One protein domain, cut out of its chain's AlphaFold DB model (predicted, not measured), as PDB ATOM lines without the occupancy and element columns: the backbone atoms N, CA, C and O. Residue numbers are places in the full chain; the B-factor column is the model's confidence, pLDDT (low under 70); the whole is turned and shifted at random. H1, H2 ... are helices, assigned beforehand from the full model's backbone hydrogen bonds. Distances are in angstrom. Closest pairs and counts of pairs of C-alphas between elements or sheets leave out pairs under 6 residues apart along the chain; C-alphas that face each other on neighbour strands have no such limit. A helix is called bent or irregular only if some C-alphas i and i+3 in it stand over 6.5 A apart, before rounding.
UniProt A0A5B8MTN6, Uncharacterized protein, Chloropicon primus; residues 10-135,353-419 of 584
ATOM      1  N   ASN A  10      50.840  46.784  -8.747       57.88
ATOM      2  CA  ASN A  10      49.397  47.036  -8.794       57.88
ATOM      3  C   ASN A  10      48.656  46.024  -7.893       57.88
ATOM      4  O   ASN A  10      49.105  44.883  -7.761       57.88
ATOM      5  N   LEU A  11      47.525  46.421  -7.292       74.19
ATOM      6  CA  LEU A  11      46.671  45.513  -6.507       74.19
ATOM      7  C   LEU A  11      46.038  44.437  -7.387       74.19
ATOM      8  O   LEU A  11      45.869  43.301  -6.949       74.19
ATOM      9  N   ILE A  12      45.708  44.810  -8.623       87.88
ATOM     10  CA  ILE A  12      45.261  43.915  -9.686       87.88
ATOM     11  C   ILE A  12      46.042  44.214 -10.963       87.88
ATOM     12  O   ILE A  12      46.378  45.362 -11.266       87.88
ATOM     13  N   THR A  13      46.354  43.177 -11.730       89.25
ATOM     14  CA  THR A  13      47.019  43.351 -13.027       89.25
ATOM     15  C   THR A  13      46.040  43.890 -14.080       89.25
ATOM     16  O   THR A  13      44.835  43.656 -13.963       89.25
ATOM     17  N   PRO A  14      46.519  44.557 -15.150       91.56
ATOM     18  CA  PRO A  14      45.644  45.004 -16.238       91.56
ATOM     19  C   PRO A  14      44.813  43.871 -16.860       91.56
ATOM     20  O   PRO A  14      43.638  44.062 -17.141       91.56
ATOM     21  N   TYR A  15      45.386  42.668 -16.988       92.56
ATOM     22  CA  TYR A  15      44.678  41.489 -17.502       92.56
ATOM     23  C   TYR A  15      43.560  41.006 -16.562       92.56
ATOM     24  O   TYR A  15      42.470  40.647 -17.002       92.56
ATOM     25  N   GLU A  16      43.804  41.010 -15.248       93.31
ATOM     26  CA  GLU A  16      42.759  40.691 -14.268       93.31
ATOM     27  C   GLU A  16      41.652  41.746 -14.264       93.31
ATOM     28  O   GLU A  16      40.481  41.392 -14.133       93.31
ATOM     29  N   ALA A  17      42.011  43.024 -14.413       94.69
ATOM     30  CA  ALA A  17      41.049  44.114 -14.515       94.69
ATOM     31  C   ALA A  17      40.194  43.995 -15.781       94.69
ATOM     32  O   ALA A  17      38.979  44.108 -15.682       94.69
ATOM     33  N   GLU A  18      40.792  43.686 -16.933       95.69
ATOM     34  CA  GLU A  18      40.076  43.454 -18.192       95.69
ATOM     35  C   GLU A  18      39.031  42.344 -18.033       95.69
ATOM     36  O   GLU A  18      37.850  42.569 -18.289       95.69
ATOM     37  N   HIS A  19      39.427  41.187 -17.493       96.12
ATOM     38  CA  HIS A  19      38.501  40.076 -17.266       96.12
ATOM     39  C   HIS A  19      37.370  40.431 -16.283       96.12
ATOM     40  O   HIS A  19      36.213  40.051 -16.478       96.12
ATOM     41  N   LYS A  20      37.692  41.174 -15.219       95.94
ATOM     42  CA  LYS A  20      36.718  41.654 -14.229       95.94
ATOM     43  C   LYS A  20      35.718  42.636 -14.835       95.94
ATOM     44  O   LYS A  20      34.521  42.495 -14.599       95.94
ATOM     45  N   ILE A  21      36.205  43.603 -15.611       97.19
ATOM     46  CA  ILE A  21      35.392  44.633 -16.263       97.19
ATOM     47  C   ILE A  21      34.493  43.997 -17.326       97.19
ATOM     48  O   ILE A  21      33.298  44.286 -17.366       97.19
ATOM     49  N   GLU A  22      35.015  43.072 -18.135       96.31
ATOM     50  CA  GLU A  22      34.230  42.339 -19.134       96.31
ATOM     51  C   GLU A  22      33.045  41.598 -18.488       96.31
ATOM     52  O   GLU A  22      31.922  41.636 -19.006       96.31
ATOM     53  N   GLY A  23      33.278  41.007 -17.310       95.69
ATOM     54  CA  GLY A  23      32.280  40.292 -16.515       95.69
ATOM     55  C   GLY A  23      31.187  41.156 -15.870       95.69
ATOM     56  O   GLY A  23      30.189  40.594 -15.410       95.69
ATOM     57  N   LEU A  24      31.326  42.489 -15.840       97.12
ATOM     58  CA  LEU A  24      30.298  43.384 -15.295       97.12
ATOM     59  C   LEU A  24      29.007  43.286 -16.116       97.12
ATOM     60  O   LEU A  24      29.035  43.311 -17.352       97.12
ATOM     61  N   CYS A  25      27.863  43.192 -15.437       96.12
ATOM     62  CA  CYS A  25      26.567  43.054 -16.094       96.12
ATOM     63  C   CYS A  25      25.452  43.811 -15.364       96.12
ATOM     64  O   CYS A  25      25.536  44.074 -14.165       96.12
ATOM     65  N   ASN A  26      24.376  44.129 -16.083       95.00
ATOM     66  CA  ASN A  26      23.217  44.796 -15.494       95.00
ATOM     67  C   ASN A  26      22.457  43.798 -14.603       95.00
ATOM     68  O   ASN A  26      21.865  42.830 -15.088       95.00
ATOM     69  N   LEU A  27      22.491  44.022 -13.289       95.00
ATOM     70  CA  LEU A  27      21.776  43.220 -12.300       95.00
ATOM     71  C   LEU A  27      20.492  43.928 -11.875       95.00
ATOM     72  O   LEU A  27      20.521  45.096 -11.510       95.00
ATOM     73  N   GLY A  28      19.364  43.216 -11.905       93.00
ATOM     74  CA  GLY A  28      18.077  43.756 -11.467       93.00
ATOM     75  C   GLY A  28      17.996  43.964  -9.954       93.00
ATOM     76  O   GLY A  28      18.707  43.320  -9.177       93.00
ATOM     77  N   ILE A  29      17.062  44.820  -9.534       94.50
ATOM     78  CA  ILE A  29      16.772  45.125  -8.122       94.50
ATOM     79  C   ILE A  29      16.432  43.880  -7.291       94.50
ATOM     80  O   ILE A  29      16.651  43.853  -6.082       94.50
ATOM     81  N   GLU A  30      15.928  42.825  -7.934       94.00
ATOM     82  CA  GLU A  30      15.583  41.552  -7.310       94.00
ATOM     83  C   GLU A  30      16.814  40.793  -6.827       94.00
ATOM     84  O   GLU A  30      16.698  40.033  -5.874       94.00
ATOM     85  N   LEU A  31      17.973  40.998  -7.458       94.25
ATOM     86  CA  LEU A  31      19.203  40.263  -7.174       94.25
ATOM     87  C   LEU A  31      20.055  40.908  -6.080       94.25
ATOM     88  O   LEU A  31      21.081  40.331  -5.720       94.25
ATOM     89  N   VAL A  32      19.665  42.068  -5.544       94.44
ATOM     90  CA  VAL A  32      20.412  42.735  -4.469       94.44
ATOM     91  C   VAL A  32      20.510  41.806  -3.253       94.44
ATOM     92  O   VAL A  32      19.503  41.324  -2.740       94.44
ATOM     93  N   GLY A  33      21.744  41.523  -2.826       90.56
ATOM     94  CA  GLY A  33      22.062  40.565  -1.757       90.56
ATOM     95  C   GLY A  33      22.322  39.123  -2.218       90.56
ATOM     96  O   GLY A  33      22.860  38.333  -1.448       90.56
ATOM     97  N   SER A  34      22.013  38.771  -3.470       93.69
ATOM     98  CA  SER A  34      22.353  37.451  -4.025       93.69
ATOM     99  C   SER A  34      23.865  37.248  -4.137       93.69
ATOM    100  O   SER A  34      24.636  38.208  -4.226       93.69
ATOM    101  N   THR A  35      24.300  35.992  -4.249       92.75
ATOM    102  CA  THR A  35      25.722  35.660  -4.451       92.75
ATOM    103  C   THR A  35      26.315  36.370  -5.674       92.75
ATOM    104  O   THR A  35      27.430  36.883  -5.617       92.75
ATOM    105  N   LYS A  36      25.554  36.451  -6.776       93.94
ATOM    106  CA  LYS A  36      25.996  37.124  -8.007       93.94
ATOM    107  C   LYS A  36      26.182  38.629  -7.794       93.94
ATOM    108  O   LYS A  36      27.172  39.190  -8.248       93.94
ATOM    109  N   TYR A  37      25.254  39.266  -7.082       95.25
ATOM    110  CA  TYR A  37      25.354  40.688  -6.757       95.25
ATOM    111  C   TYR A  37      26.550  40.969  -5.853       95.25
ATOM    112  O   TYR A  37      27.360  41.834  -6.164       95.25
ATOM    113  N   MET A  38      26.738  40.176  -4.798       93.75
ATOM    114  CA  MET A  38      27.876  40.336  -3.887       93.75
ATOM    115  C   MET A  38      29.235  40.141  -4.584       93.75
ATOM    116  O   MET A  38      30.210  40.802  -4.232       93.75
ATOM    117  N   GLN A  39      29.316  39.281  -5.605       92.88
ATOM    118  CA  GLN A  39      30.514  39.151  -6.445       92.88
ATOM    119  C   GLN A  39      30.787  40.408  -7.280       92.88
ATOM    120  O   GLN A  39      31.947  40.806  -7.417       92.88
ATOM    121  N   GLN A  40      29.745  41.041  -7.824       95.00
ATOM    122  CA  GLN A  40      29.890  42.285  -8.580       95.00
ATOM    123  C   GLN A  40      30.265  43.456  -7.662       95.00
ATOM    124  O   GLN A  40      31.215  44.162  -7.983       95.00
ATOM    125  N   VAL A  41      29.653  43.562  -6.473       93.62
ATOM    126  CA  VAL A  41      30.051  44.514  -5.412       93.62
ATOM    127  C   VAL A  41      31.545  44.415  -5.129       93.62
ATOM    128  O   VAL A  41      32.274  45.396  -5.223       93.62
ATOM    129  N   ARG A  42      32.037  43.199  -4.876       91.31
ATOM    130  CA  ARG A  42      33.465  42.961  -4.653       91.31
ATOM    131  C   ARG A  42      34.327  43.367  -5.853       91.31
ATOM    132  O   ARG A  42      35.423  43.892  -5.683       91.31
ATOM    133  N   THR A  43      33.863  43.084  -7.066       94.25
ATOM    134  CA  THR A  43      34.603  43.418  -8.288       94.25
ATOM    135  C   THR A  43      34.729  44.930  -8.452       94.25
ATOM    136  O   THR A  43      35.824  45.419  -8.708       94.25
ATOM    137  N   VAL A  44      33.641  45.672  -8.237       96.00
ATOM    138  CA  VAL A  44      33.634  47.141  -8.274       96.00
ATOM    139  C   VAL A  44      34.509  47.723  -7.164       96.00
ATOM    140  O   VAL A  44      35.273  48.645  -7.433       96.00
ATOM    141  N   GLU A  45      34.478  47.163  -5.952       91.94
ATOM    142  CA  GLU A  45      35.359  47.568  -4.849       91.94
ATOM    143  C   GLU A  45      36.847  47.469  -5.232       91.94
ATOM    144  O   GLU A  45      37.604  48.426  -5.058       91.94
ATOM    145  N   GLU A  46      37.264  46.328  -5.789       91.69
ATOM    146  CA  GLU A  46      38.648  46.084  -6.218       91.69
ATOM    147  C   GLU A  46      39.063  47.022  -7.366       91.69
ATOM    148  O   GLU A  46      40.164  47.580  -7.340       91.69
ATOM    149  N   LEU A  47      38.177  47.242  -8.345       95.31
ATOM    150  CA  LEU A  47      38.414  48.173  -9.454       95.31
ATOM    151  C   LEU A  47      38.520  49.622  -8.968       95.31
ATOM    152  O   LEU A  47      39.432  50.334  -9.382       95.31
ATOM    153  N   ASN A  48      37.639  50.045  -8.060       93.81
ATOM    154  CA  ASN A  48      37.646  51.387  -7.481       93.81
ATOM    155  C   ASN A  48      38.950  51.668  -6.722       93.81
ATOM    156  O   ASN A  48      39.595  52.700  -6.906       93.81
ATOM    157  N   LEU A  49      39.386  50.710  -5.905       89.94
ATOM    158  CA  LEU A  49      40.630  50.815  -5.154       89.94
ATOM    159  C   LEU A  49      41.841  50.922  -6.097       89.94
ATOM    160  O   LEU A  49      42.714  51.768  -5.889       89.94
ATOM    161  N   GLN A  50      41.867  50.125  -7.168       91.62
ATOM    162  CA  GLN A  50      42.915  50.210  -8.184       91.62
ATOM    163  C   GLN A  50      42.874  51.531  -8.970       91.62
ATOM    164  O   GLN A  50      43.932  52.103  -9.221       91.62
ATOM    165  N   ALA A  51      41.694  52.042  -9.331       92.19
ATOM    166  CA  ALA A  51      41.552  53.311 -10.049       92.19
ATOM    167  C   ALA A  51      42.118  54.485  -9.232       92.19
ATOM    168  O   ALA A  51      42.943  55.254  -9.727       92.19
ATOM    169  N   HIS A  52      41.778  54.561  -7.942       88.94
ATOM    170  CA  HIS A  52      42.364  55.553  -7.041       88.94
ATOM    171  C   HIS A  52      43.877  55.375  -6.874       88.94
ATOM    172  O   HIS A  52      44.609  56.363  -6.835       88.94
ATOM    173  N   HIS A  53      44.364  54.133  -6.790       87.31
ATOM    174  CA  HIS A  53      45.799  53.862  -6.725       87.31
ATOM    175  C   HIS A  53      46.532  54.362  -7.978       87.31
ATOM    176  O   HIS A  53      47.589  54.983  -7.850       87.31
ATOM    177  N   ASN A  54      45.954  54.145  -9.166       89.12
ATOM    178  CA  ASN A  54      46.518  54.619 -10.428       89.12
ATOM    179  C   ASN A  54      46.617  56.151 -10.447       89.12
ATOM    180  O   ASN A  54      47.687  56.701 -10.719       89.12
ATOM    181  N   ALA A  55      45.531  56.831 -10.064       86.69
ATOM    182  CA  ALA A  55      45.470  58.289 -10.019       86.69
ATOM    183  C   ALA A  55      46.465  58.892  -9.006       86.69
ATOM    184  O   ALA A  55      47.170  59.851  -9.320       86.69
ATOM    185  N   LEU A  56      46.566  58.315  -7.800       83.88
ATOM    186  CA  LEU A  56      47.467  58.794  -6.742       83.88
ATOM    187  C   LEU A  56      48.949  58.646  -7.104       83.88
ATOM    188  O   LEU A  56      49.758  59.489  -6.719       83.88
ATOM    189  N   ASN A  57      49.304  57.584  -7.825       83.12
ATOM    190  CA  ASN A  57      50.680  57.324  -8.236       83.12
ATOM    191  C   ASN A  57      51.038  57.936  -9.592       83.12
ATOM    192  O   ASN A  57      52.174  57.766 -10.040       83.12
ATOM    193  N   HIS A  58      50.096  58.633 -10.239       82.56
ATOM    194  CA  HIS A  58      50.240  59.142 -11.604       82.56
ATOM    195  C   HIS A  58      50.717  58.051 -12.580       82.56
ATOM    196  O   HIS A  58      51.574  58.293 -13.434       82.56
ATOM    197  N   SER A  59      50.217  56.826 -12.394       86.25
ATOM    198  CA  SER A  59      50.517  55.688 -13.260       86.25
ATOM    199  C   SER A  59      49.475  55.558 -14.368       86.25
ATOM    200  O   SER A  59      48.529  56.334 -14.440       86.25
ATOM    201  N   ASP A  60      49.651  54.556 -15.226       87.06
ATOM    202  CA  ASP A  60      48.707  54.257 -16.299       87.06
ATOM    203  C   ASP A  60      47.299  53.967 -15.745       87.06
ATOM    204  O   ASP A  60      47.132  53.110 -14.869       87.06
ATOM    205  N   GLU A  61      46.289  54.688 -16.231       91.44
ATOM    206  CA  GLU A  61      44.906  54.634 -15.742       91.44
ATOM    207  C   GLU A  61      44.093  53.535 -16.443       91.44
ATOM    208  O   GLU A  61      42.940  53.717 -16.831       91.44
ATOM    209  N   PHE A  62      44.683  52.341 -16.539       94.06
ATOM    210  CA  PHE A  62      44.139  51.225 -17.316       94.06
ATOM    211  C   PHE A  62      42.710  50.816 -16.924       94.06
ATOM    212  O   PHE A  62      41.980  50.291 -17.755       94.06
ATOM    213  N   VAL A  63      42.288  51.029 -15.670       95.31
ATOM    214  CA  VAL A  63      40.908  50.737 -15.236       95.31
ATOM    215  C   VAL A  63      39.916  51.648 -15.962       95.31
ATOM    216  O   VAL A  63      38.938  51.149 -16.514       95.31
ATOM    217  N   SER A  64      40.189  52.954 -16.000       93.94
ATOM    218  CA  SER A  64      39.365  53.944 -16.698       93.94
ATOM    219  C   SER A  64      39.322  53.643 -18.198       93.94
ATOM    220  O   SER A  64      38.244  53.569 -18.785       93.94
ATOM    221  N   ASP A  65      40.481  53.359 -18.798       94.44
ATOM    222  CA  ASP A  65      40.589  53.050 -20.227       94.44
ATOM    223  C   ASP A  65      39.835  51.771 -20.612       94.44
ATOM    224  O   ASP A  65      39.162  51.726 -21.645       94.44
ATOM    225  N   LEU A  66      39.903  50.728 -19.780       96.38
ATOM    226  CA  LEU A  66      39.170  49.479 -19.994       96.38
ATOM    227  C   LEU A  66      37.659  49.665 -19.825       96.38
ATOM    228  O   LEU A  66      36.898  49.084 -20.597       96.38
ATOM    229  N   LEU A  67      37.208  50.481 -18.865       96.50
ATOM    230  CA  LEU A  67      35.784  50.797 -18.693       96.50
ATOM    231  C   LEU A  67      35.201  51.498 -19.925       96.50
ATOM    232  O   LEU A  67      34.073  51.191 -20.316       96.50
ATOM    233  N   VAL A  68      35.977  52.391 -20.544       95.50
ATOM    234  CA  VAL A  68      35.626  53.056 -21.807       95.50
ATOM    235  C   VAL A  68      35.664  52.066 -22.971       95.50
ATOM    236  O   VAL A  68      34.697  51.940 -23.715       95.50
ATOM    237  N   THR A  69      36.762  51.322 -23.114       95.56
ATOM    238  CA  THR A  69      36.986  50.409 -24.250       95.56
ATOM    239  C   THR A  69      35.969  49.264 -24.293       95.56
ATOM    240  O   THR A  69      35.570  48.837 -25.375       95.56
ATOM    241  N   LEU A  70      35.543  48.769 -23.128       96.06
ATOM    242  CA  LEU A  70      34.580  47.672 -22.989       96.06
ATOM    243  C   LEU A  70      33.127  48.151 -22.817       96.06
ATOM    244  O   LEU A  70      32.258  47.318 -22.550       96.06
ATOM    245  N   ASP A  71      32.867  49.457 -22.955       95.31
ATOM    246  CA  ASP A  71      31.536  50.074 -22.869       95.31
ATOM    247  C   ASP A  71      30.778  49.711 -21.574       95.31
ATOM    248  O   ASP A  71      29.628  49.266 -21.572       95.31
ATOM    249  N   LYS A  72      31.462  49.833 -20.427       96.25
ATOM    250  CA  LYS A  72      30.918  49.443 -19.111       96.25
ATOM    251  C   LYS A  72      30.460  50.608 -18.245       96.25
ATOM    252  O   LYS A  72      29.857  50.372 -17.199       96.25
ATOM    253  N   ILE A  73      30.667  51.851 -18.676       96.44
ATOM    254  CA  ILE A  73      30.153  53.027 -17.958       96.44
ATOM    255  C   ILE A  73      28.613  52.991 -17.841       96.44
ATOM    256  O   ILE A  73      28.120  53.151 -16.721       96.44
ATOM    257  N   PRO A  74      27.834  52.677 -18.902       95.88
ATOM    258  CA  PRO A  74      26.380  52.527 -18.776       95.88
ATOM    259  C   PRO A  74      25.968  51.442 -17.772       95.88
ATOM    260  O   PRO A  74      24.990  51.604 -17.041       95.88
ATOM    261  N   THR A  75      26.725  50.342 -17.692       96.31
ATOM    262  CA  THR A  75      26.490  49.271 -16.711       96.31
ATOM    263  C   THR A  75      26.707  49.751 -15.279       96.31
ATOM    264  O   THR A  75      25.883  49.449 -14.416       96.31
ATOM    265  N   LEU A  76      27.757  50.538 -15.024       97.62
ATOM    266  CA  LEU A  76      27.991  51.142 -13.709       97.62
ATOM    267  C   LEU A  76      26.877  52.129 -13.334       97.62
ATOM    268  O   LEU A  76      26.407  52.114 -12.201       97.62
ATOM    269  N   ILE A  77      26.397  52.939 -14.283       97.50
ATOM    270  CA  ILE A  77      25.271  53.857 -14.044       97.50
ATOM    271  C   ILE A  77      23.990  53.075 -13.736       97.50
ATOM    272  O   ILE A  77      23.301  53.385 -12.769       97.50
ATOM    273  N   HIS A  78      23.686  52.016 -14.489       96.62
ATOM    274  CA  HIS A  78      22.551  51.147 -14.179       96.62
ATOM    275  C   HIS A  78      22.654  50.577 -12.755       96.62
ATOM    276  O   HIS A  78      21.682  50.583 -12.001       96.62
ATOM    277  N   GLU A  79      23.831  50.087 -12.369       96.00
ATOM    278  CA  GLU A  79      24.077  49.544 -11.033       96.00
ATOM    279  C   GLU A  79      23.915  50.596  -9.925       96.00
ATOM    280  O   GLU A  79      23.285  50.309  -8.903       96.00
ATOM    281  N   LEU A  80      24.379  51.826 -10.165       97.69
ATOM    282  CA  LEU A  80      24.186  52.982  -9.288       97.69
ATOM    283  C   LEU A  80      22.697  53.270  -9.032       97.69
ATOM    284  O   LEU A  80      22.278  53.462  -7.887       97.69
ATOM    285  N   LEU A  81      21.876  53.259 -10.084       97.12
ATOM    286  CA  LEU A  81      20.433  53.498  -9.975       97.12
ATOM    287  C   LEU A  81      19.715  52.342  -9.274       97.12
ATOM    288  O   LEU A  81      18.799  52.570  -8.484       97.12
ATOM    289  N   VAL A  82      20.132  51.097  -9.523       97.00
ATOM    290  CA  VAL A  82      19.548  49.920  -8.864       97.00
ATOM    291  C   VAL A  82      19.729  49.996  -7.353       97.00
ATOM    292  O   VAL A  82      18.753  49.795  -6.627       97.00
ATOM    293  N   ILE A  83      20.934  50.312  -6.866       96.56
ATOM    294  CA  ILE A  83      21.165  50.434  -5.422       96.56
ATOM    295  C   ILE A  83      20.452  51.658  -4.829       96.56
ATOM    296  O   ILE A  83      19.885  51.555  -3.739       96.56
ATOM    297  N   GLU A  84      20.378  52.779  -5.557       95.62
ATOM    298  CA  GLU A  84      19.612  53.955  -5.127       95.62
ATOM    299  C   GLU A  84      18.123  53.611  -4.933       95.62
ATOM    300  O   GLU A  84      17.545  53.865  -3.869       95.62
ATOM    301  N   VAL A  85      17.496  52.981  -5.934       95.31
ATOM    302  CA  VAL A  85      16.075  52.606  -5.877       95.31
ATOM    303  C   VAL A  85      15.836  51.506  -4.844       95.31
ATOM    304  O   VAL A  85      14.835  51.553  -4.127       95.31
ATOM    305  N   TRP A  86      16.751  50.543  -4.705       95.81
ATOM    306  CA  TRP A  86      16.656  49.504  -3.678       95.81
ATOM    307  C   TRP A  86      16.618  50.103  -2.270       95.81
ATOM    308  O   TRP A  86      15.715  49.772  -1.497       95.81
ATOM    309  N   LYS A  87      17.512  51.051  -1.957       94.12
ATOM    310  CA  LYS A  87      17.501  51.760  -0.666       94.12
ATOM    311  C   LYS A  87      16.224  52.569  -0.451       94.12
ATOM    312  O   LYS A  87      15.750  52.670   0.674       94.12
ATOM    313  N   MET A  88      15.650  53.125  -1.516       92.44
ATOM    314  CA  MET A  88      14.428  53.927  -1.433       92.44
ATOM    315  C   MET A  88      13.153  53.084  -1.268       92.44
ATOM    316  O   MET A  88      12.229  53.504  -0.571       92.44
ATOM    317  N   LYS A  89      13.049  51.940  -1.957       94.00
ATOM    318  CA  LYS A  89      11.779  51.208  -2.128       94.00
ATOM    319  C   LYS A  89      11.747  49.822  -1.494       94.00
ATOM    320  O   LYS A  89      10.664  49.369  -1.137       94.00
ATOM    321  N   VAL A  90      12.887  49.144  -1.374       93.94
ATOM    322  CA  VAL A  90      12.956  47.752  -0.893       93.94
ATOM    323  C   VAL A  90      13.487  47.692   0.535       93.94
ATOM    324  O   VAL A  90      12.884  47.034   1.378       93.94
ATOM    325  N   LEU A  91      14.557  48.431   0.833       92.50
ATOM    326  CA  LEU A  91      15.182  48.467   2.155       92.50
ATOM    327  C   LEU A  91      14.212  48.799   3.311       92.50
ATOM    328  O   LEU A  91      14.275  48.085   4.311       92.50
ATOM    329  N   PRO A  92      13.252  49.746   3.189       92.50
ATOM    330  CA  PRO A  92      12.284  50.023   4.261       92.50
ATOM    331  C   PRO A  92      11.383  48.831   4.624       92.50
ATOM    332  O   PRO A  92      10.733  48.824   5.663       92.50
ATOM    333  N   HIS A  93      11.297  47.819   3.756       91.94
ATOM    334  CA  HIS A  93      10.554  46.580   4.000       91.94
ATOM    335  C   HIS A  93      11.437  45.444   4.538       91.94
ATOM    336  O   HIS A  93      10.932  44.354   4.797       91.94
ATOM    337  N   LEU A  94      12.739  45.692   4.700       89.62
ATOM    338  CA  LEU A  94      13.736  44.735   5.173       89.62
ATOM    339  C   LEU A  94      14.319  45.102   6.547       89.62
ATOM    340  O   LEU A  94      15.007  44.272   7.134       89.62
ATOM    341  N   GLU A  95      14.048  46.295   7.087       83.81
ATOM    342  CA  GLU A  95      14.666  46.811   8.325       83.81
ATOM    343  C   GLU A  95      14.594  45.819   9.500       83.81
ATOM    344  O   GLU A  95      15.610  45.525  10.132       83.81
ATOM    345  N   GLU A  96      13.433  45.202   9.738       83.00
ATOM    346  CA  GLU A  96      13.267  44.197  10.802       83.00
ATOM    347  C   GLU A  96      14.167  42.963  10.610       83.00
ATOM    348  O   GLU A  96      14.659  42.391  11.578       83.00
ATOM    349  N   THR A  97      14.421  42.556   9.365       82.75
ATOM    350  CA  THR A  97      15.286  41.401   9.061       82.75
ATOM    351  C   THR A  97      16.767  41.777   9.180       82.75
ATOM    352  O   THR A  97      17.581  41.011   9.700       82.75
ATOM    353  N   LEU A  98      17.119  42.988   8.740       82.94
ATOM    354  CA  LEU A  98      18.500  43.464   8.623       82.94
ATOM    355  C   LEU A  98      19.098  44.004   9.929       82.94
ATOM    356  O   LEU A  98      20.308  44.201  10.009       82.94
ATOM    357  N   THR A  99      18.285  44.207  10.966       79.69
ATOM    358  CA  THR A  99      18.741  44.633  12.304       79.69
ATOM    359  C   THR A  99      19.365  43.504  13.135       79.69
ATOM    360  O   THR A  99      19.920  43.747  14.212       79.69
ATOM    361  N   SER A 100      19.344  42.270  12.628       80.88
ATOM    362  CA  SER A 100      20.053  41.131  13.220       80.88
ATOM    363  C   SER A 100      21.573  41.340  13.175       80.88
ATOM    364  O   SER A 100      22.128  41.708  12.141       80.88
ATOM    365  N   SER A 101      22.285  41.041  14.268       75.00
ATOM    366  CA  SER A 101      23.739  41.281  14.364       75.00
ATOM    367  C   SER A 101      24.568  40.545  13.302       75.00
ATOM    368  O   SER A 101      25.623  41.036  12.906       75.00
ATOM    369  N   SER A 102      24.099  39.396  12.801       77.69
ATOM    370  CA  SER A 102      24.746  38.660  11.703       77.69
ATOM    371  C   SER A 102      24.678  39.385  10.351       77.69
ATOM    372  O   SER A 102      25.510  39.119   9.483       77.69
ATOM    373  N   MET A 103      23.742  40.325  10.184       83.31
ATOM    374  CA  MET A 103      23.486  41.041   8.928       83.31
ATOM    375  C   MET A 103      24.202  42.386   8.838       83.31
ATOM    376  O   MET A 103      24.283  42.950   7.750       83.31
ATOM    377  N   SER A 104      24.781  42.869   9.941       82.75
ATOM    378  CA  SER A 104      25.442  44.178  10.002       82.75
ATOM    379  C   SER A 104      26.506  44.353   8.905       82.75
ATOM    380  O   SER A 104      26.481  45.338   8.168       82.75
ATOM    381  N   VAL A 105      27.391  43.363   8.716       85.19
ATOM    382  CA  VAL A 105      28.470  43.453   7.714       85.19
ATOM    383  C   VAL A 105      27.965  43.291   6.272       85.19
ATOM    384  O   VAL A 105      28.286  44.156   5.457       85.19
ATOM    385  N   PRO A 106      27.175  42.254   5.910       87.56
ATOM    386  CA  PRO A 106      26.634  42.141   4.553       87.56
ATOM    387  C   PRO A 106      25.846  43.379   4.115       87.56
ATOM    388  O   PRO A 106      26.039  43.878   3.008       87.56
ATOM    389  N   VAL A 107      24.997  43.914   4.997       88.44
ATOM    390  CA  VAL A 107      24.195  45.108   4.705       88.44
ATOM    391  C   VAL A 107      25.086  46.328   4.537       88.44
ATOM    392  O   VAL A 107      24.888  47.093   3.599       88.44
ATOM    393  N   TYR A 108      26.104  46.487   5.385       88.12
ATOM    394  CA  TYR A 108      27.077  47.565   5.234       88.12
ATOM    395  C   TYR A 108      27.748  47.549   3.854       88.12
ATOM    396  O   TYR A 108      27.801  48.590   3.205       88.12
ATOM    397  N   LEU A 109      28.195  46.384   3.374       90.31
ATOM    398  CA  LEU A 109      28.820  46.261   2.050       90.31
ATOM    399  C   LEU A 109      27.852  46.636   0.920       90.31
ATOM    400  O   LEU A 109      28.229  47.363   0.007       90.31
ATOM    401  N   ILE A 110      26.592  46.202   1.009       93.25
ATOM    402  CA  ILE A 110      25.559  46.554   0.023       93.25
ATOM    403  C   ILE A 110      25.276  48.059   0.036       93.25
ATOM    404  O   ILE A 110      25.142  48.660  -1.026       93.25
ATOM    405  N   LEU A 111      25.202  48.682   1.215       92.12
ATOM    406  CA  LEU A 111      24.986  50.125   1.330       92.12
ATOM    407  C   LEU A 111      26.163  50.913   0.748       92.12
ATOM    408  O   LEU A 111      25.940  51.838  -0.029       92.12
ATOM    409  N   GLN A 112      27.397  50.523   1.080       91.12
ATOM    410  CA  GLN A 112      28.619  51.160   0.582       91.12
ATOM    411  C   GLN A 112      28.801  51.021  -0.928       91.12
ATOM    412  O   GLN A 112      29.506  51.829  -1.526       91.12
ATOM    413  N   HIS A 113      28.152  50.042  -1.554       95.00
ATOM    414  CA  HIS A 113      28.251  49.825  -2.990       95.00
ATOM    415  C   HIS A 113      27.895  51.065  -3.819       95.00
ATOM    416  O   HIS A 113      28.607  51.383  -4.763       95.00
ATOM    417  N   GLU A 114      26.869  51.837  -3.429       96.44
ATOM    418  CA  GLU A 114      26.544  53.099  -4.126       96.44
ATOM    419  C   GLU A 114      27.738  54.059  -4.133       96.44
ATOM    420  O   GLU A 114      28.041  54.661  -5.162       96.44
ATOM    421  N   LEU A 115      28.447  54.153  -3.003       95.44
ATOM    422  CA  LEU A 115      29.625  55.003  -2.865       95.44
ATOM    423  C   LEU A 115      30.795  54.487  -3.713       95.44
ATOM    424  O   LEU A 115      31.511  55.274  -4.322       95.44
ATOM    425  N   GLN A 116      30.994  53.171  -3.771       95.06
ATOM    426  CA  GLN A 116      32.057  52.567  -4.578       95.06
ATOM    427  C   GLN A 116      31.827  52.791  -6.075       95.06
ATOM    428  O   GLN A 116      32.763  53.149  -6.787       95.06
ATOM    429  N   VAL A 117      30.583  52.635  -6.537       97.81
ATOM    430  CA  VAL A 117      30.212  52.860  -7.938       97.81
ATOM    431  C   VAL A 117      30.388  54.331  -8.314       97.81
ATOM    432  O   VAL A 117      31.023  54.619  -9.328       97.81
ATOM    433  N   ILE A 118      29.882  55.272  -7.505       97.62
ATOM    434  CA  ILE A 118      30.010  56.700  -7.829       97.62
ATOM    435  C   ILE A 118      31.462  57.190  -7.750       97.62
ATOM    436  O   ILE A 118      31.854  57.978  -8.600       97.62
ATOM    437  N   ASN A 119      32.283  56.681  -6.822       95.75
ATOM    438  CA  ASN A 119      33.713  57.013  -6.763       95.75
ATOM    439  C   ASN A 119      34.471  56.484  -7.992       95.75
ATOM    440  O   ASN A 119      35.297  57.192  -8.565       95.75
ATOM    441  N   LEU A 120      34.159  55.264  -8.443       96.81
ATOM    442  CA  LEU A 120      34.756  54.714  -9.659       96.81
ATOM    443  C   LEU A 120      34.350  55.538 -10.890       96.81
ATOM    444  O   LEU A 120      35.188  55.821 -11.749       96.81
ATOM    445  N   LEU A 121      33.086  55.969 -10.953       97.56
ATOM    446  CA  LEU A 121      32.605  56.899 -11.974       97.56
ATOM    447  C   LEU A 121      33.298  58.264 -11.871       97.56
ATOM    448  O   LEU A 121      33.688  58.796 -12.901       97.56
ATOM    449  N   GLU A 122      33.515  58.816 -10.675       95.50
ATOM    450  CA  GLU A 122      34.257  60.069 -10.469       95.50
ATOM    451  C   GLU A 122      35.673  59.976 -11.047       95.50
ATOM    452  O   GLU A 122      36.074  60.842 -11.823       95.50
ATOM    453  N   CYS A 123      36.410  58.907 -10.734       93.94
ATOM    454  CA  CYS A 123      37.743  58.690 -11.295       93.94
ATOM    455  C   CYS A 123      37.719  58.539 -12.818       93.94
ATOM    456  O   CYS A 123      38.560  59.109 -13.505       93.94
ATOM    457  N   THR A 124      36.751  57.794 -13.348       94.88
ATOM    458  CA  THR A 124      36.682  57.497 -14.785       94.88
ATOM    459  C   THR A 124      36.264  58.731 -15.592       94.88
ATOM    460  O   THR A 124      36.891  59.063 -16.596       94.88
ATOM    461  N   LEU A 125      35.238  59.456 -15.133       95.38
ATOM    462  CA  LEU A 125      34.641  60.611 -15.816       95.38
ATOM    463  C   LEU A 125      35.463  61.896 -15.692       95.38
ATOM    464  O   LEU A 125      35.132  62.886 -16.342       95.38
ATOM    465  N   TYR A 126      36.548  61.895 -14.913       92.50
ATOM    466  CA  TYR A 126      37.529  62.980 -14.938       92.50
ATOM    467  C   TYR A 126      38.080  63.224 -16.356       92.50
ATOM    468  O   TYR A 126      38.420  64.354 -16.712       92.50
ATOM    469  N   HIS A 127      38.142  62.171 -17.180       90.06
ATOM    470  CA  HIS A 127      38.615  62.248 -18.556       90.06
ATOM    471  C   HIS A 127      37.480  62.480 -19.546       90.06
ATOM    472  O   HIS A 127      36.483  61.757 -19.576       90.06
ATOM    473  N   LYS A 128      37.705  63.415 -20.471       91.25
ATOM    474  CA  LYS A 128      36.767  63.753 -21.546       91.25
ATOM    475  C   LYS A 128      36.256  62.534 -22.328       91.25
ATOM    476  O   LYS A 128      35.063  62.447 -22.603       91.25
ATOM    477  N   GLN A 129      37.146  61.604 -22.681       91.25
ATOM    478  CA  GLN A 129      36.793  60.424 -23.483       91.25
ATOM    479  C   GLN A 129      35.762  59.538 -22.777       91.25
ATOM    480  O   GLN A 129      34.854  59.027 -23.425       91.25
ATOM    481  N   ALA A 130      35.856  59.409 -21.450       92.38
ATOM    482  CA  ALA A 130      34.895  58.644 -20.670       92.38
ATOM    483  C   ALA A 130      33.504  59.284 -20.697       92.38
ATOM    484  O   ALA A 130      32.510  58.600 -20.947       92.38
ATOM    485  N   VAL A 131      33.444  60.607 -20.529       93.25
ATOM    486  CA  VAL A 131      32.191  61.370 -20.583       93.25
ATOM    487  C   VAL A 131      31.523  61.237 -21.956       93.25
ATOM    488  O   VAL A 131      30.342  60.907 -22.027       93.25
ATOM    489  N   GLU A 132      32.278  61.381 -23.047       89.81
ATOM    490  CA  GLU A 132      31.758  61.218 -24.416       89.81
ATOM    491  C   GLU A 132      31.331  59.768 -24.730       89.81
ATOM    492  O   GLU A 132      30.411  59.553 -25.516       89.81
ATOM    493  N   SER A 133      31.952  58.768 -24.094       87.94
ATOM    494  CA  SER A 133      31.624  57.344 -24.285       87.94
ATOM    495  C   SER A 133      30.423  56.837 -23.478       87.94
ATOM    496  O   SER A 133      29.969  55.724 -23.704       87.94
ATOM    497  N   THR A 134      29.885  57.634 -22.546       84.38
ATOM    498  CA  THR A 134      28.841  57.190 -21.598       84.38
ATOM    499  C   THR A 134      27.489  56.885 -22.270       84.38
ATOM    500  O   THR A 134      26.651  56.209 -21.682       84.38
ATOM    501  N   GLY A 135      27.275  57.328 -23.513       81.69
ATOM    502  CA  GLY A 135      26.020  57.142 -24.245       81.69
ATOM    503  C   GLY A 135      24.895  58.065 -23.753       81.69
ATOM    504  O   GLY A 135      24.779  58.360 -22.564       81.69
ATOM    505  N   PRO A 353      14.370  59.498 -18.613       81.50
ATOM    506  CA  PRO A 353      15.242  58.534 -17.949       81.50
ATOM    507  C   PRO A 353      14.532  57.174 -17.828       81.50
ATOM    508  O   PRO A 353      13.777  56.912 -16.887       81.50
ATOM    509  N   GLU A 354      14.722  56.302 -18.818       85.06
ATOM    510  CA  GLU A 354      13.997  55.031 -18.909       85.06
ATOM    511  C   GLU A 354      14.370  54.022 -17.811       85.06
ATOM    512  O   GLU A 354      13.514  53.267 -17.340       85.06
ATOM    513  N   ILE A 355      15.635  53.987 -17.380       87.25
ATOM    514  CA  ILE A 355      16.127  53.018 -16.397       87.25
ATOM    515  C   ILE A 355      15.518  53.340 -15.038       87.25
ATOM    516  O   ILE A 355      14.872  52.471 -14.444       87.25
ATOM    517  N   PHE A 356      15.668  54.576 -14.556       88.94
ATOM    518  CA  PHE A 356      15.119  54.963 -13.258       88.94
ATOM    519  C   PHE A 356      13.591  54.835 -13.231       88.94
ATOM    520  O   PHE A 356      13.040  54.233 -12.301       88.94
ATOM    521  N   ASP A 357      12.901  55.295 -14.279       88.50
ATOM    522  CA  ASP A 357      11.443  55.187 -14.367       88.50
ATOM    523  C   ASP A 357      10.978  53.724 -14.403       88.50
ATOM    524  O   ASP A 357      10.014  53.362 -13.723       88.50
ATOM    525  N   SER A 358      11.679  52.832 -15.113       89.00
ATOM    526  CA  SER A 358      11.354  51.396 -15.129       89.00
ATOM    527  C   SER A 358      11.540  50.719 -13.764       89.00
ATOM    528  O   SER A 358      10.792  49.801 -13.401       89.00
ATOM    529  N   LEU A 359      12.515  51.177 -12.974       88.94
ATOM    530  CA  LEU A 359      12.772  50.667 -11.631       88.94
ATOM    531  C   LEU A 359      11.718  51.171 -10.639       88.94
ATOM    532  O   LEU A 359      11.248  50.393  -9.807       88.94
ATOM    533  N   VAL A 360      11.317  52.442 -10.738       89.50
ATOM    534  CA  VAL A 360      10.402  53.095  -9.786       89.50
ATOM    535  C   VAL A 360       8.922  52.864 -10.104       89.50
ATOM    536  O   VAL A 360       8.121  52.777  -9.174       89.50
ATOM    537  N   SER A 361       8.546  52.714 -11.377       86.31
ATOM    538  CA  SER A 361       7.148  52.555 -11.836       86.31
ATOM    539  C   SER A 361       6.450  51.271 -11.364       86.31
ATOM    540  O   SER A 361       5.247  51.091 -11.568       86.31
ATOM    541  N   ARG A 362       7.175  50.369 -10.699       84.69
ATOM    542  CA  ARG A 362       6.634  49.129 -10.132       84.69
ATOM    543  C   ARG A 362       5.695  49.427  -8.956       84.69
ATOM    544  O   ARG A 362       5.856  50.398  -8.221       84.69
ATOM    545  N   THR A 363       4.697  48.568  -8.748       80.56
ATOM    546  CA  THR A 363       3.734  48.744  -7.650       80.56
ATOM    547  C   THR A 363       4.387  48.519  -6.287       80.56
ATOM    548  O   THR A 363       5.357  47.771  -6.149       80.56
ATOM    549  N   ARG A 364       3.807  49.110  -5.234       81.81
ATOM    550  CA  ARG A 364       4.238  48.861  -3.848       81.81
ATOM    551  C   ARG A 364       4.223  47.370  -3.496       81.81
ATOM    552  O   ARG A 364       5.134  46.895  -2.830       81.81
ATOM    553  N   GLU A 365       3.218  46.636  -3.970       83.50
ATOM    554  CA  GLU A 365       3.100  45.186  -3.762       83.50
ATOM    555  C   GLU A 365       4.283  44.423  -4.369       83.50
ATOM    556  O   GLU A 365       4.809  43.510  -3.734       83.50
ATOM    557  N   ASN A 366       4.773  44.852  -5.538       90.75
ATOM    558  CA  ASN A 366       5.963  44.263  -6.145       90.75
ATOM    559  C   ASN A 366       7.191  44.464  -5.250       90.75
ATOM    560  O   ASN A 366       7.891  43.493  -4.973       90.75
ATOM    561  N   PHE A 367       7.436  45.675  -4.736       92.31
ATOM    562  CA  PHE A 367       8.582  45.926  -3.848       92.31
ATOM    563  C   PHE A 367       8.507  45.130  -2.542       92.31
ATOM    564  O   PHE A 367       9.518  44.581  -2.106       92.31
ATOM    565  N   VAL A 368       7.313  44.991  -1.955       92.31
ATOM    566  CA  VAL A 368       7.105  44.148  -0.767       92.31
ATOM    567  C   VAL A 368       7.380  42.676  -1.084       92.31
ATOM    568  O   VAL A 368       8.042  42.002  -0.302       92.31
ATOM    569  N   SER A 369       6.934  42.175  -2.239       92.56
ATOM    570  CA  SER A 369       7.206  40.789  -2.649       92.56
ATOM    571  C   SER A 369       8.699  40.525  -2.889       92.56
ATOM    572  O   SER A 369       9.210  39.468  -2.516       92.56
ATOM    573  N   ILE A 370       9.417  41.508  -3.448       92.44
ATOM    574  CA  ILE A 370      10.871  41.457  -3.630       92.44
ATOM    575  C   ILE A 370      11.554  41.416  -2.263       92.44
ATOM    576  O   ILE A 370      12.369  40.528  -2.033       92.44
ATOM    577  N   ALA A 371      11.174  42.305  -1.341       92.69
ATOM    578  CA  ALA A 371      11.706  42.319   0.018       92.69
ATOM    579  C   ALA A 371      11.471  40.980   0.734       92.69
ATOM    580  O   ALA A 371      12.405  40.399   1.268       92.69
ATOM    581  N   GLN A 372      10.260  40.419   0.676       92.38
ATOM    582  CA  GLN A 372       9.957  39.121   1.293       92.38
ATOM    583  C   GLN A 372      10.817  37.985   0.729       92.38
ATOM    584  O   GLN A 372      11.283  37.124   1.476       92.38
ATOM    585  N   ARG A 373      11.048  37.983  -0.587       91.88
ATOM    586  CA  ARG A 373      11.922  36.999  -1.227       91.88
ATOM    587  C   ARG A 373      13.377  37.182  -0.808       91.88
ATOM    588  O   ARG A 373      14.015  36.210  -0.428       91.88
ATOM    589  N   GLN A 374      13.885  38.412  -0.832       92.88
ATOM    590  CA  GLN A 374      15.260  38.717  -0.433       92.88
ATOM    591  C   GLN A 374      15.503  38.409   1.048       92.88
ATOM    592  O   GLN A 374      16.536  37.835   1.377       92.88
ATOM    593  N   ALA A 375      14.543  38.719   1.925       90.38
ATOM    594  CA  ALA A 375      14.586  38.390   3.349       90.38
ATOM    595  C   ALA A 375      14.795  36.888   3.582       90.38
ATOM    596  O   ALA A 375      15.590  36.498   4.429       90.38
ATOM    597  N   LYS A 376      14.105  36.054   2.797       89.38
ATOM    598  CA  LYS A 376      14.164  34.596   2.912       89.38
ATOM    599  C   LYS A 376      15.383  33.977   2.226       89.38
ATOM    600  O   LYS A 376      16.010  33.094   2.791       89.38
ATOM    601  N   ASP A 377      15.677  34.388   0.997       88.06
ATOM    602  CA  ASP A 377      16.666  33.705   0.155       88.06
ATOM    603  C   ASP A 377      18.090  34.253   0.396       88.06
ATOM    604  O   ASP A 377      19.069  33.507   0.382       88.06
ATOM    605  N   TYR A 378      18.230  35.563   0.630       90.19
ATOM    606  CA  TYR A 378      19.537  36.237   0.672       90.19
ATOM    607  C   TYR A 378      19.912  36.731   2.060       90.19
ATOM    608  O   TYR A 378      21.082  36.649   2.441       90.19
ATOM    609  N   PHE A 379      18.923  37.226   2.803       88.06
ATOM    610  CA  PHE A 379      19.106  37.873   4.092       88.06
ATOM    611  C   PHE A 379      18.674  37.012   5.289       88.06
ATOM    612  O   PHE A 379      18.450  37.547   6.373       88.06
ATOM    613  N   ASP A 380      18.597  35.689   5.119       84.81
ATOM    614  CA  ASP A 380      18.381  34.770   6.238       84.81
ATOM    615  C   ASP A 380      19.597  34.825   7.193       84.81
ATOM    616  O   ASP A 380      20.719  34.554   6.745       84.81
ATOM    617  N   PRO A 381      19.409  35.157   8.489       79.25
ATOM    618  CA  PRO A 381      20.482  35.267   9.478       79.25
ATOM    619  C   PRO A 381      21.370  34.026   9.653       79.25
ATOM    620  O   PRO A 381      22.503  34.175  10.124       79.25
ATOM    621  N   GLU A 382      20.878  32.828   9.326       78.31
ATOM    622  CA  GLU A 382      21.599  31.565   9.519       78.31
ATOM    623  C   GLU A 382      22.219  31.037   8.218       78.31
ATOM    624  O   GLU A 382      23.385  30.626   8.223       78.31
ATOM    625  N   ASP A 383      21.474  31.072   7.106       81.31
ATOM    626  CA  ASP A 383      21.869  30.411   5.849       81.31
ATOM    627  C   ASP A 383      21.869  31.315   4.601       81.31
ATOM    628  O   ASP A 383      22.131  30.842   3.488       81.31
ATOM    629  N   GLY A 384      21.637  32.620   4.770       82.19
ATOM    630  CA  GLY A 384      21.504  33.575   3.671       82.19
ATOM    631  C   GLY A 384      22.725  33.637   2.747       82.19
ATOM    632  O   GLY A 384      23.883  33.623   3.190       82.19
ATOM    633  N   GLU A 385      22.469  33.742   1.440       86.12
ATOM    634  CA  GLU A 385      23.517  33.869   0.419       86.12
ATOM    635  C   GLU A 385      24.467  35.047   0.682       86.12
ATOM    636  O   GLU A 385      25.686  34.904   0.535       86.12
ATOM    637  N   ALA A 386      23.929  36.186   1.136       82.25
ATOM    638  CA  ALA A 386      24.714  37.382   1.417       82.25
ATOM    639  C   ALA A 386      25.771  37.110   2.498       82.25
ATOM    640  O   ALA A 386      26.942  37.440   2.322       82.25
ATOM    641  N   ILE A 387      25.396  36.417   3.581       83.06
ATOM    642  CA  ILE A 387      26.301  36.092   4.693       83.06
ATOM    643  C   ILE A 387      27.429  35.173   4.225       83.06
ATOM    644  O   ILE A 387      28.599  35.402   4.548       83.06
ATOM    645  N   LYS A 388      27.093  34.119   3.469       84.25
ATOM    646  CA  LYS A 388      28.079  33.161   2.943       84.25
ATOM    647  C   LYS A 388      29.092  33.863   2.040       84.25
ATOM    648  O   LYS A 388      30.295  33.660   2.205       84.25
ATOM    649  N   SER A 389      28.613  34.725   1.144       83.44
ATOM    650  CA  SER A 389      29.472  35.503   0.253       83.44
ATOM    651  C   SER A 389      30.349  36.491   1.029       83.44
ATOM    652  O   SER A 389      31.553  36.568   0.785       83.44
ATOM    653  N   THR A 390      29.788  37.196   2.017       82.25
ATOM    654  CA  THR A 390      30.528  38.156   2.846       82.25
ATOM    655  C   THR A 390      31.622  37.493   3.675       82.25
ATOM    656  O   THR A 390      32.700  38.062   3.794       82.25
ATOM    657  N   LYS A 391      31.413  36.283   4.212       80.00
ATOM    658  CA  LYS A 391      32.477  35.550   4.925       80.00
ATOM    659  C   LYS A 391      33.698  35.316   4.030       80.00
ATOM    660  O   LYS A 391      34.816  35.607   4.439       80.00
ATOM    661  N   SER A 392      33.478  34.875   2.790       76.88
ATOM    662  CA  SER A 392      34.561  34.698   1.814       76.88
ATOM    663  C   SER A 392      35.193  36.031   1.390       76.88
ATOM    664  O   SER A 392      36.412  36.117   1.231       76.88
ATOM    665  N   GLN A 393      34.389  37.089   1.247       76.50
ATOM    666  CA  GLN A 393      34.881  38.429   0.925       76.50
ATOM    667  C   GLN A 393      35.732  39.010   2.057       76.50
ATOM    668  O   GLN A 393      36.803  39.527   1.771       76.50
ATOM    669  N   LEU A 394      35.329  38.871   3.321       76.50
ATOM    670  CA  LEU A 394      36.087  39.348   4.482       76.50
ATOM    671  C   LEU A 394      37.479  38.719   4.557       76.50
ATOM    672  O   LEU A 394      38.452  39.421   4.812       76.50
ATOM    673  N   GLU A 395      37.602  37.420   4.279       72.19
ATOM    674  CA  GLU A 395      38.908  36.754   4.192       72.19
ATOM    675  C   GLU A 395      39.790  37.350   3.084       72.19
ATOM    676  O   GLU A 395      41.008  37.440   3.240       72.19
ATOM    677  N   SER A 396      39.193  37.775   1.968       67.75
ATOM    678  CA  SER A 396      39.913  38.464   0.895       67.75
ATOM    679  C   SER A 396      40.252  39.911   1.259       67.75
ATOM    680  O   SER A 396      41.374  40.342   1.020       67.75
ATOM    681  N   MET A 397      39.322  40.647   1.871       69.00
ATOM    682  CA  MET A 397      39.531  42.022   2.329       69.00
ATOM    683  C   MET A 397      40.628  42.088   3.387       69.00
ATOM    684  O   MET A 397      41.436  43.004   3.349       69.00
ATOM    685  N   LEU A 398      40.709  41.108   4.292       68.38
ATOM    686  CA  LEU A 398      41.796  41.005   5.267       68.38
ATOM    687  C   LEU A 398      43.156  40.843   4.581       68.38
ATOM    688  O   LEU A 398      44.109  41.498   4.984       68.38
ATOM    689  N   LYS A 399      43.241  40.059   3.499       66.19
ATOM    690  CA  LYS A 399      44.472  39.936   2.697       66.19
ATOM    691  C   LYS A 399      44.816  41.241   1.976       66.19
ATOM    692  O   LYS A 399      45.975  41.646   1.985       66.19
ATOM    693  N   SER A 400      43.826  41.919   1.393       62.22
ATOM    694  CA  SER A 400      44.014  43.233   0.763       62.22
ATOM    695  C   SER A 400      44.396  44.308   1.783       62.22
ATOM    696  O   SER A 400      45.205  45.178   1.487       62.22
ATOM    697  N   PHE A 401      43.861  44.235   3.003       62.78
ATOM    698  CA  PHE A 401      44.194  45.133   4.102       62.78
ATOM    699  C   PHE A 401      45.593  44.858   4.644       62.78
ATOM    700  O   PHE A 401      46.340  45.801   4.859       62.78
ATOM    701  N   GLU A 402      45.992  43.596   4.816       59.88
ATOM    702  CA  GLU A 402      47.382  43.240   5.119       59.88
ATOM    703  C   GLU A 402      48.319  43.764   4.031       59.88
ATOM    704  O   GLU A 402      49.367  44.317   4.342       59.88
ATOM    705  N   PHE A 403      47.929  43.664   2.761       59.00
ATOM    706  CA  PHE A 403      48.686  44.228   1.650       59.00
ATOM    707  C   PHE A 403      48.767  45.763   1.706       59.00
ATOM    708  O   PHE A 403      49.861  46.306   1.609       59.00
ATOM    709  N   LEU A 404      47.658  46.472   1.933       57.09
ATOM    710  CA  LEU A 404      47.639  47.932   2.079       57.09
ATOM    711  C   LEU A 404      48.387  48.411   3.322       57.09
ATOM    712  O   LEU A 404      49.094  49.407   3.256       57.09
ATOM    713  N   ALA A 405      48.277  47.699   4.441       59.75
ATOM    714  CA  ALA A 405      49.034  47.971   5.655       59.75
ATOM    715  C   ALA A 405      50.525  47.715   5.431       59.75
ATOM    716  O   ALA A 405      51.348  48.502   5.885       59.75
ATOM    717  N   ASN A 406      50.880  46.675   4.671       55.84
ATOM    718  CA  ASN A 406      52.250  46.426   4.240       55.84
ATOM    719  C   ASN A 406      52.737  47.501   3.264       55.84
ATOM    720  O   ASN A 406      53.889  47.884   3.375       55.84
ATOM    721  N   LEU A 407      51.895  48.040   2.377       53.12
ATOM    722  CA  LEU A 407      52.220  49.176   1.508       53.12
ATOM    723  C   LEU A 407      52.328  50.489   2.284       53.12
ATOM    724  O   LEU A 407      53.197  51.299   1.988       53.12
ATOM    725  N   GLU A 408      51.496  50.722   3.294       52.94
ATOM    726  CA  GLU A 408      51.644  51.839   4.225       52.94
ATOM    727  C   GLU A 408      52.918  51.696   5.049       52.94
ATOM    728  O   GLU A 408      53.625  52.669   5.275       52.94
ATOM    729  N   ASP A 409      53.236  50.487   5.493       49.09
ATOM    730  CA  ASP A 409      54.479  50.189   6.180       49.09
ATOM    731  C   ASP A 409      55.662  50.228   5.228       49.09
ATOM    732  O   ASP A 409      56.741  50.570   5.677       49.09
ATOM    733  N   GLU A 410      55.498  49.942   3.939       46.50
ATOM    734  CA  GLU A 410      56.525  50.057   2.909       46.50
ATOM    735  C   GLU A 410      56.693  51.482   2.412       46.50
ATOM    736  O   GLU A 410      57.810  51.866   2.133       46.50
ATOM    737  N   THR A 411      55.664  52.318   2.400       45.03
ATOM    738  CA  THR A 411      55.767  53.765   2.158       45.03
ATOM    739  C   THR A 411      56.298  54.469   3.404       45.03
ATOM    740  O   THR A 411      57.159  55.340   3.296       45.03
ATOM    741  N   LYS A 412      55.935  54.011   4.610       45.41
ATOM    742  CA  LYS A 412      56.594  54.384   5.872       45.41
ATOM    743  C   LYS A 412      57.996  53.796   5.981       45.41
ATOM    744  O   LYS A 412      58.802  54.427   6.647       45.41
ATOM    745  N   LYS A 413      58.323  52.659   5.347       42.72
ATOM    746  CA  LYS A 413      59.665  52.040   5.230       42.72
ATOM    747  C   LYS A 413      60.437  52.504   4.015       42.72
ATOM    748  O   LYS A 413      61.628  52.328   4.026       42.72
ATOM    749  N   GLN A 414      59.869  53.154   3.021       42.69
ATOM    750  CA  GLN A 414      60.598  53.867   1.975       42.69
ATOM    751  C   GLN A 414      60.831  55.299   2.459       42.69
ATOM    752  O   GLN A 414      61.940  55.810   2.342       42.69
ATOM    753  N   GLY A 415      59.872  55.859   3.203       37.06
ATOM    754  CA  GLY A 415      60.061  56.999   4.096       37.06
ATOM    755  C   GLY A 415      60.995  56.709   5.281       37.06
ATOM    756  O   GLY A 415      61.671  57.627   5.738       37.06
ATOM    757  N   LYS A 416      61.100  55.453   5.755       36.84
ATOM    758  CA  LYS A 416      62.073  55.006   6.774       36.84
ATOM    759  C   LYS A 416      63.346  54.413   6.205       36.84
ATOM    760  O   LYS A 416      64.328  54.534   6.877       36.84
ATOM    761  N   VAL A 417      63.450  53.882   4.995       36.59
ATOM    762  CA  VAL A 417      64.722  53.429   4.384       36.59
ATOM    763  C   VAL A 417      65.404  54.612   3.700       36.59
ATOM    764  O   VAL A 417      66.632  54.667   3.672       36.59
ATOM    765  N   GLY A 418      64.627  55.623   3.297       34.22
ATOM    766  CA  GLY A 418      65.100  56.989   3.084       34.22
ATOM    767  C   GLY A 418      65.514  57.718   4.374       34.22
ATOM    768  O   GLY A 418      66.289  58.658   4.283       34.22
ATOM    769  N   ASN A 419      65.074  57.271   5.563       34.28
ATOM    770  CA  ASN A 419      65.471  57.849   6.865       34.28
ATOM    771  C   ASN A 419      66.416  56.968   7.714       34.28
ATOM    772  O   ASN A 419      67.081  57.492   8.593       34.28
TER     773      ASN A 419
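What this domain is: This is residues 10 to 135 and 353 to 419 of the 584 residues of an uncharacterized protein of Chloropicon primus (UniProt A0A5B8MTN6). H2 and H6 cross in the middle of a flat slab of helices, and one long helix, H10, begins beside the start of H2 and runs on until its residues 405 to 419 stick out beyond the body. H4 crosses H6 and has H8 beside it, H3 packs on H2 and H6 with H1 and H7 on it, and H5 and H9 lie toward the rim. The printed part has 193 residues with ten named helices, H1 to H10 in chain order, and no named strand; the class is all helix. It is compact, with a radius of gyration of the C-alphas of 18.3 A, and only just elongated, spanning 62 by 41 by 23 A.

How they stand to each other: H1, residues 14 to 22, touches H3, residues 62 to 69, with Glu 18 and Leu 66 closest, their C-alphas 6.4 A apart. H2, residues 35 to 56, touches H3 with residues 47 to 51 alone; the closest C-alphas, of Ala 51 and Val 63, are 5.8 A apart. H6, residues 101 to 125, touches H2 at a steep tilt of 46 degrees, the same way, with the C-alphas of Asn 48 and Leu 120 closest at 4.9 A. H3 and H6 are hubs, touching four helices each; their closest C-alphas, of Ser 64 and Thr 124, are 4.8 A apart. H4, residues 73 to 89, touches H6 at a steep tilt of 38 degrees, opposite ways, closest at the C-alphas of Leu 80 and Glu 114, 5.7 A. H7, residues 128 to 133, touches H3, closest at the C-alphas of Val 68 and Ala 130, 5.7 A. H8, residues 354 to 360, touches H4 at a shallow tilt of 20 degrees, the same way, with the C-alphas of Leu 81 and Phe 356 closest at 6.4 A. H5, residues 95 to 98, and H9, residues 364 to 377, touch no helix but are near each other, with the C-alphas of Thr 97 and Ala 375 closest at 6.5 A. H10, residues 385 to 419, touches H2 at a shallow tilt of 15 degrees, closest at the C-alphas of Thr 35 and Glu 385, 5.6 A. Every O i to N i+4 pair is within hydrogen-bond range in H1, H2, H3, H4, H7, H8, H9 and H10; in H6 17 of 21 are, and H5 is too short for such a pair.

Where its parts are: H1 begins at C-alpha 14, (45.644, 45.004, -16.238). H2 is 31.8 A long, H4 24.3 A and H9 20.0 A. H6, 37.5 A, is irregular, with C-alphas 102 and 105 7.3 A apart, and has a kink of 30 degrees near residue 114. H10, 48.8 A, has a kink of 27 degrees near residue 395 and ends at C-alpha 419, (65.471, 57.849, 6.865).

The domain as a whole: The C-alphas farthest apart, of Glu 365 and Asn 419, are 64.5 A apart. Residues 136 to 352 are not printed, and C-alphas 135 and 353 are 12.6 A apart across the cut. The link from H1 to H2 is long, with 12 residues. The mean pLDDT of the printed part is 85.4; residue 10 and residues 396 to 419 are under 70.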